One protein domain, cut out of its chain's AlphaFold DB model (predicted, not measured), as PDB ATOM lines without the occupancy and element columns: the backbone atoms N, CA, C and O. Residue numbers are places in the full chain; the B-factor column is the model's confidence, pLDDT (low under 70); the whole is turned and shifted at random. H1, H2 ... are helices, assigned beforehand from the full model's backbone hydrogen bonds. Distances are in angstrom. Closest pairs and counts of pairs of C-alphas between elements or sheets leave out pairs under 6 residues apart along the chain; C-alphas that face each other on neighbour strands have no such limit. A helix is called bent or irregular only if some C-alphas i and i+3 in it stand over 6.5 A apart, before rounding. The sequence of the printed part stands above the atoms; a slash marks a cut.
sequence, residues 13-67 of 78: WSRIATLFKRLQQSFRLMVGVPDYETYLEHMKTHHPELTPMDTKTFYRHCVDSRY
ATOM      1  N   TRP A  13     -14.497  35.376 -14.857       70.19
ATOM      2  CA  TRP A  13     -15.722  35.700 -15.594       70.19
ATOM      3  C   TRP A  13     -16.727  34.545 -15.616       70.19
ATOM      4  O   TRP A  13     -17.910  34.736 -15.350       70.19
ATOM      5  N   SER A  14     -16.254  33.314 -15.840       71.25
ATOM      6  CA  SER A  14     -17.122  32.125 -15.819       71.25
ATOM      7  C   SER A  14     -17.722  31.862 -14.434       71.25
ATOM      8  O   SER A  14     -18.867  31.421 -14.313       71.25
ATOM      9  N   ARG A  15     -16.973  32.168 -13.366       74.31
ATOM     10  CA  ARG A  15     -17.449  32.044 -11.980       74.31
ATOM     11  C   ARG A  15     -18.497  33.110 -11.671       74.31
ATOM     12  O   ARG A  15     -19.538  32.761 -11.124       74.31
ATOM     13  N   ILE A  16     -18.260  34.357 -12.081       78.25
ATOM     14  CA  ILE A  16     -19.207  35.472 -11.934       78.25
ATOM     15  C   ILE A  16     -20.492  35.188 -12.716       78.25
ATOM     16  O   ILE A  16     -21.568  35.278 -12.139       78.25
ATOM     17  N   ALA A  17     -20.399  34.751 -13.976       78.75
ATOM     18  CA  ALA A  17     -21.557  34.392 -14.797       78.75
ATOM     19  C   ALA A  17     -22.383  33.252 -14.175       78.75
ATOM     20  O   ALA A  17     -23.611  33.312 -14.133       78.75
ATOM     21  N   THR A  18     -21.717  32.233 -13.625       79.75
ATOM     22  CA  THR A  18     -22.395  31.137 -12.914       79.75
ATOM     23  C   THR A  18     -23.074  31.632 -11.636       79.75
ATOM     24  O   THR A  18     -24.192  31.213 -11.329       79.75
ATOM     25  N   LEU A  19     -22.426  32.532 -10.891       82.25
ATOM     26  CA  LEU A  19     -22.994  33.139  -9.689       82.25
ATOM     27  C   LEU A  19     -24.226  33.983 -10.032       82.25
ATOM     28  O   LEU A  19     -25.258  33.839  -9.386       82.25
ATOM     29  N   PHE A  20     -24.144  34.784 -11.096       81.88
ATOM     30  CA  PHE A  20     -25.236  35.614 -11.599       81.88
ATOM     31  C   PHE A  20     -26.427  34.767 -12.049       81.88
ATOM     32  O   PHE A  20     -27.561  35.068 -11.691       81.88
ATOM     33  N   LYS A  21     -26.178  33.647 -12.745       78.19
ATOM     34  CA  LYS A  21     -27.223  32.693 -13.142       78.19
ATOM     35  C   LYS A  21     -27.938  32.089 -11.929       78.19
ATOM     36  O   LYS A  21     -29.161  32.003 -11.923       78.19
ATOM     37  N   ARG A  22     -27.197  31.718 -10.879       79.81
ATOM     38  CA  ARG A  22     -27.780  31.206  -9.624       79.81
ATOM     39  C   ARG A  22     -28.567  32.279  -8.872       79.81
ATOM     40  O   ARG A  22     -29.658  32.004  -8.390       79.81
ATOM     41  N   LEU A  23     -28.047  33.503  -8.814       81.06
ATOM     42  CA  LEU A  23     -28.749  34.655  -8.244       81.06
ATOM     43  C   LEU A  23     -30.044  34.954  -9.004       81.06
ATOM     44  O   LEU A  23     -31.076  35.131  -8.370       81.06
ATOM     45  N   GLN A  24     -30.020  34.926 -10.337       77.38
ATOM     46  CA  GLN A  24     -31.204  35.100 -11.178       77.38
ATOM     47  C   GLN A  24     -32.242  33.996 -10.926       77.38
ATOM     48  O   GLN A  24     -33.429  34.292 -10.819       77.38
ATOM     49  N   GLN A  25     -31.810  32.739 -10.776       72.56
ATOM     50  CA  GLN A  25     -32.693  31.622 -10.419       72.56
ATOM     51  C   GLN A  25     -33.350  31.825  -9.045       72.56
ATOM     52  O   GLN A  25     -34.568  31.696  -8.929       72.56
ATOM     53  N   SER A  26     -32.575  32.196  -8.023       75.06
ATOM     54  CA  SER A  26     -33.100  32.455  -6.675       75.06
ATOM     55  C   SER A  26     -34.006  33.688  -6.625       75.06
ATOM     56  O   SER A  26     -35.038  33.667  -5.962       75.06
ATOM     57  N   PHE A  27     -33.658  34.751  -7.350       70.12
ATOM     58  CA  PHE A  27     -34.456  35.973  -7.430       70.12
ATOM     59  C   PHE A  27     -35.786  35.725  -8.147       70.12
ATOM     60  O   PHE A  27     -36.825  36.194  -7.690       70.12
ATOM     61  N   ARG A  28     -35.784  34.906  -9.207       65.88
ATOM     62  CA  ARG A  28     -37.005  34.458  -9.895       65.88
ATOM     63  C   ARG A  28     -37.920  33.649  -8.971       65.88
ATOM     64  O   ARG A  28     -39.134  33.803  -9.050       65.88
ATOM     65  N   LEU A  29     -37.350  32.849  -8.065       65.69
ATOM     66  CA  LEU A  29     -38.110  32.138  -7.030       65.69
ATOM     67  C   LEU A  29     -38.664  33.082  -5.949       65.69
ATOM     68  O   LEU A  29     -39.787  32.899  -5.491       65.69
ATOM     69  N   MET A  30     -37.874  34.076  -5.533       63.03
ATOM     70  CA  MET A  30     -38.183  34.959  -4.402       63.03
ATOM     71  C   MET A  30     -39.170  36.073  -4.756       63.03
ATOM     72  O   MET A  30     -40.047  36.396  -3.959       63.03
ATOM     73  N   VAL A  31     -39.021  36.690  -5.927       63.22
ATOM     74  CA  VAL A  31     -39.832  37.849  -6.311       63.22
ATOM     75  C   VAL A  31     -41.222  37.421  -6.772       63.22
ATOM     76  O   VAL A  31     -42.163  38.204  -6.648       63.22
ATOM     77  N   GLY A  32     -41.377  36.189  -7.274       60.59
ATOM     78  CA  GLY A  32     -42.675  35.669  -7.708       60.59
ATOM     79  C   GLY A  32     -43.341  36.530  -8.787       60.59
ATOM     80  O   GLY A  32     -44.547  36.426  -8.986       60.59
ATOM     81  N   VAL A  33     -42.575  37.400  -9.458       58.38
ATOM     82  CA  VAL A  33     -43.029  38.212 -10.586       58.38
ATOM     83  C   VAL A  33     -42.597  37.467 -11.839       58.38
ATOM     84  O   VAL A  33     -41.407  37.470 -12.168       58.38
ATOM     85  N   PRO A  34     -43.520  36.757 -12.501       62.12
ATOM     86  CA  PRO A  34     -43.214  36.141 -13.772       62.12
ATOM     87  C   PRO A  34     -42.959  37.257 -14.788       62.12
ATOM     88  O   PRO A  34     -43.761  38.177 -14.941       62.12
ATOM     89  N   ASP A  35     -41.808  37.194 -15.449       71.88
ATOM     90  CA  ASP A  35     -41.554  38.002 -16.634       71.88
ATOM     91  C   ASP A  35     -42.432  37.487 -17.788       71.88
ATOM     92  O   ASP A  35     -42.759  36.294 -17.843       71.88
ATOM     93  N   TYR A  36     -42.827  38.365 -18.709       74.81
ATOM     94  CA  TYR A  36     -43.652  37.962 -19.846       74.81
ATOM     95  C   TYR A  36     -42.921  36.952 -20.743       74.81
ATOM     96  O   TYR A  36     -43.526  35.988 -21.208       74.81
ATOM     97  N   GLU A  37     -41.608  37.095 -20.911       75.44
ATOM     98  CA  GLU A  37     -40.797  36.177 -21.716       75.44
ATOM     99  C   GLU A  37     -40.748  34.779 -21.082       75.44
ATOM    100  O   GLU A  37     -40.932  33.762 -21.744       75.44
ATOM    101  N   THR A  38     -40.640  34.739 -19.752       75.81
ATOM    102  CA  THR A  38     -40.747  33.514 -18.951       75.81
ATOM    103  C   THR A  38     -42.106  32.834 -19.103       75.81
ATOM    104  O   THR A  38     -42.174  31.605 -19.177       75.81
ATOM    105  N   TYR A  39     -43.187  33.616 -19.115       77.75
ATOM    106  CA  TYR A  39     -44.535  33.102 -19.333       77.75
ATOM    107  C   TYR A  39     -44.676  32.515 -20.741       77.75
ATOM    108  O   TYR A  39     -45.208  31.417 -20.882       77.75
ATOM    109  N   LEU A  40     -44.137  33.183 -21.761       77.81
ATOM    110  CA  LEU A  40     -44.136  32.680 -23.134       77.81
ATOM    111  C   LEU A  40     -43.325  31.393 -23.287       77.81
ATOM    112  O   LEU A  40     -43.801  30.455 -23.925       77.81
ATOM    113  N   GLU A  41     -42.132  31.320 -22.695       80.12
ATOM    114  CA  GLU A  41     -41.339  30.088 -22.675       80.12
ATOM    115  C   GLU A  41     -42.111  28.952 -21.999       80.12
ATOM    116  O   GLU A  41     -42.166  27.856 -22.546       80.12
ATOM    117  N   HIS A  42     -42.754  29.219 -20.858       80.31
ATOM    118  CA  HIS A  42     -43.565  28.233 -20.144       80.31
ATOM    119  C   HIS A  42     -44.782  27.772 -20.958       80.31
ATOM    120  O   HIS A  42     -45.024  26.572 -21.069       80.31
ATOM    121  N   MET A  43     -45.523  28.700 -21.566       80.25
ATOM    122  CA  MET A  43     -46.641  28.382 -22.459       80.25
ATOM    123  C   MET A  43     -46.161  27.545 -23.641       80.25
ATOM    124  O   MET A  43     -46.760  26.526 -23.958       80.25
ATOM    125  N   LYS A  44     -45.027  27.897 -24.250       79.44
ATOM    126  CA  LYS A  44     -44.473  27.155 -25.384       79.44
ATOM    127  C   LYS A  44     -44.015  25.743 -25.008       79.44
ATOM    128  O   LYS A  44     -44.128  24.841 -25.835       79.44
ATOM    129  N   THR A  45     -43.469  25.541 -23.808       81.00
ATOM    130  CA  THR A  45     -42.962  24.230 -23.372       81.00
ATOM    131  C   THR A  45     -44.038  23.325 -22.782       81.00
ATOM    132  O   THR A  45     -43.965  22.115 -22.983       81.00
ATOM    133  N   HIS A  46     -45.020  23.879 -22.067       76.44
ATOM    134  CA  HIS A  46     -46.047  23.104 -21.361       76.44
ATOM    135  C   HIS A  46     -47.413  23.103 -22.055       76.44
ATOM    136  O   HIS A  46     -48.176  22.159 -21.866       76.44
ATOM    137  N   HIS A  47     -47.715  24.120 -22.862       78.00
ATOM    138  CA  HIS A  47     -49.005  24.296 -23.533       78.00
ATOM    139  C   HIS A  47     -48.835  24.778 -24.989       78.00
ATOM    140  O   HIS A  47     -49.329  25.851 -25.344       78.00
ATOM    141  N   PRO A  48     -48.153  24.007 -25.860       73.56
ATOM    142  CA  PRO A  48     -47.876  24.417 -27.244       73.56
ATOM    143  C   PRO A  48     -49.142  24.615 -28.098       73.56
ATOM    144  O   PRO A  48     -49.088  25.233 -29.157       73.56
ATOM    145  N   GLU A  49     -50.272  24.086 -27.636       75.19
ATOM    146  CA  GLU A  49     -51.592  24.140 -28.264       75.19
ATOM    147  C   GLU A  49     -52.467  25.322 -27.809       75.19
ATOM    148  O   GLU A  49     -53.525  25.557 -28.393       75.19
ATOM    149  N   LEU A  50     -52.025  26.105 -26.817       75.69
ATOM    150  CA  LEU A  50     -52.730  27.299 -26.348       75.69
ATOM    151  C   LEU A  50     -52.012  28.573 -26.808       75.69
ATOM    152  O   LEU A  50     -50.806  28.734 -26.626       75.69
ATOM    153  N   THR A  51     -52.770  29.520 -27.364       76.38
ATOM    154  CA  THR A  51     -52.236  30.840 -27.717       76.38
ATOM    155  C   THR A  51     -51.944  31.631 -26.437       76.38
ATOM    156  O   THR A  51     -52.867  31.855 -25.648       76.38
ATOM    157  N   PRO A  52     -50.698  32.083 -26.209       74.94
ATOM    158  CA  PRO A  52     -50.365  32.877 -25.033       74.94
ATOM    159  C   PRO A  52     -51.113  34.214 -25.014       74.94
ATOM    160  O   PRO A  52     -51.399  34.807 -26.056       74.94
ATOM    161  N   MET A  53     -51.422  34.698 -23.809       73.38
ATOM    162  CA  MET A  53     -52.074  35.995 -23.611       73.38
ATOM    163  C   MET A  53     -51.180  37.165 -24.028       73.38
ATOM    164  O   MET A  53     -49.968  37.097 -23.884       73.38
ATOM    165  N   ASP A  54     -51.797  38.271 -24.453       82.81
ATOM    166  CA  ASP A  54     -51.099  39.528 -24.741       82.81
ATOM    167  C   ASP A  54     -50.424  40.121 -23.489       82.81
ATOM    168  O   ASP A  54     -50.963  40.050 -22.375       82.81
ATOM    169  N   THR A  55     -49.281  40.783 -23.685       80.31
ATOM    170  CA  THR A  55     -48.473  41.430 -22.639       80.31
ATOM    171  C   THR A  55     -49.303  42.319 -21.713       80.31
ATOM    172  O   THR A  55     -49.109  42.311 -20.493       80.31
ATOM    173  N   LYS A  56     -50.267  43.074 -22.254       80.81
ATOM    174  CA  LYS A  56     -51.113  43.974 -21.458       80.81
ATOM    175  C   LYS A  56     -52.043  43.203 -20.521       80.81
ATOM    176  O   LYS A  56     -52.294  43.637 -19.392       80.81
ATOM    177  N   THR A  57     -52.570  42.078 -20.990       81.12
ATOM    178  CA  THR A  57     -53.476  41.224 -20.215       81.12
ATOM    179  C   THR A  57     -52.711  40.497 -19.118       81.12
ATOM    180  O   THR A  57     -53.171  40.464 -17.978       81.12
ATOM    181  N   PHE A  58     -51.497  40.035 -19.424       80.50
ATOM    182  CA  PHE A  58     -50.584  39.471 -18.437       80.50
ATOM    183  C   PHE A  58     -50.226  40.478 -17.334       80.50
ATOM    184  O   PHE A  58     -50.336  40.166 -16.149       80.50
ATOM    185  N   TYR A  59     -49.892  41.722 -17.697       78.31
ATOM    186  CA  TYR A  59     -49.584  42.762 -16.712       78.31
ATOM    187  C   TYR A  59     -50.772  43.047 -15.783       78.31
ATOM    188  O   TYR A  59     -50.611  43.115 -14.564       78.31
ATOM    189  N   ARG A  60     -51.986  43.144 -16.341       79.56
ATOM    190  CA  ARG A  60     -53.214  43.269 -15.541       79.56
ATOM    191  C   ARG A  60     -53.427  42.079 -14.614       79.56
ATOM    192  O   ARG A  60     -53.761  42.301 -13.458       79.56
ATOM    193  N   HIS A  61     -53.199  40.856 -15.086       76.19
ATOM    194  CA  HIS A  61     -53.316  39.646 -14.274       76.19
ATOM    195  C   HIS A  61     -52.320  39.636 -13.102       76.19
ATOM    196  O   HIS A  61     -52.681  39.268 -11.985       76.19
ATOM    197  N   CYS A  62     -51.079  40.084 -13.324       76.69
ATOM    198  CA  CYS A  62     -50.073  40.227 -12.266       76.69
ATOM    199  C   CYS A  62     -50.474  41.274 -11.217       76.69
ATOM    200  O   CYS A  62     -50.312  41.041 -10.019       76.69
ATOM    201  N   VAL A  63     -51.012  42.416 -11.654       76.69
ATOM    202  CA  VAL A  63     -51.500  43.467 -10.746       76.69
ATOM    203  C   VAL A  63     -52.715  42.984  -9.954       76.69
ATOM    204  O   VAL A  63     -52.741  43.161  -8.739       76.69
ATOM    205  N   ASP A  64     -53.674  42.329 -10.609       75.06
ATOM    206  CA  ASP A  64     -54.879  41.767  -9.984       75.06
ATOM    207  C   ASP A  64     -54.538  40.671  -8.963       75.06
ATOM    208  O   ASP A  64     -55.026  40.699  -7.837       75.06
ATOM    209  N   SER A  65     -53.594  39.781  -9.295       70.19
ATOM    210  CA  SER A  65     -53.093  38.755  -8.365       70.19
ATOM    211  C   SER A  65     -52.461  39.356  -7.106       70.19
ATOM    212  O   SER A  65     -52.503  38.744  -6.039       70.19
ATOM    213  N   ARG A  66     -51.852  40.546  -7.215       70.44
ATOM    214  CA  ARG A  66     -51.204  41.240  -6.092       70.44
ATOM    215  C   ARG A  66     -52.173  42.115  -5.296       70.44
ATOM    216  O   ARG A  66     -51.991  42.266  -4.090       70.44
ATOM    217  N   TYR A  67     -53.182  42.675  -5.956       70.56
ATOM    218  CA  TYR A  67     -54.191  43.552  -5.368       70.56
ATOM    219  C   TYR A  67     -55.602  43.079  -5.754       70.56
ATOM    220  O   TYR A  67     -56.280  43.750  -6.540       70.56
TER     221      TYR A  67
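Overview. This is residues 13 to 67 of the 78 residues of an uncharacterized protein of Acinetobacter baylyi (strain ATCC 33305 / BD413 / ADP1) (UniProt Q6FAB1). One long helix, H1, sticks out with residues 13 to 27 as a free arm from a small, loose body, in which H2 and H3 come near each other at their first residues and make a corner. From that corner H2 runs one way, the link of residues 47 to 54 folds back to bring the chain to the start of H3, and H3 then runs off about perpendicular to H2. The printed part has 55 residues, with three named helices in the order H1, H2, H3 and no named strand; the class is all helix. No helix touches another, and the whole is loose, with a radius of gyration of the C-alphas of 14.1 A. The outline is flat, with spans of 38 by 30 by 15 A.

Along the chain. The longest helix, H1, holds residues 13 to 31 and measures 25.9 A from first to last C-alpha. It begins at C-alpha 13, at (-15.722, 35.700, -15.594), and ends at C-alpha 31, at (-39.832, 37.849, -6.311). H2 holds residues 36 to 46 and measures 15.1 A. H3 holds residues 55 to 66, measures 16.8 A and ends at C-alpha 66, at (-51.204, 41.240, -6.092).

Arrangement. H1 is apart from H3. H1 is also apart from H2, although a tight link of 4 residues joins them. Residues 13 to 27, which belong to H1, stand free. H2 and H3 are close but not clearly touching, with 2 pairs of C-alphas within 8 A. Their closest C-alphas, those of Tyr 36 and Thr 55, are 6.6 A apart. The lines of H2 and H3 stand at 85 degrees, about perpendicular, and their centres are 15.4 A apart. A short link of 8 residues joins these two helices. In H1, H2 and H3 every O i to N i+4 pair is within hydrogen-bond range, and no helix is bent or irregular.

Size, cuts and confidence. The two C-alphas farthest apart, those of Trp 13 and Tyr 67, are 40.6 A apart, and they are also the first and last of the printed part. Without the stretch that stands free, the body has 40 residues, spans 30 by 22 by 12 A and has a radius of gyration of 10.7 A. The printed part has no cut and no long link. The mean pLDDT of the printed part is 75.0, and the model's confidence is low, under 70, at residues 28 to 34, of which 28 to 31 belong to H1.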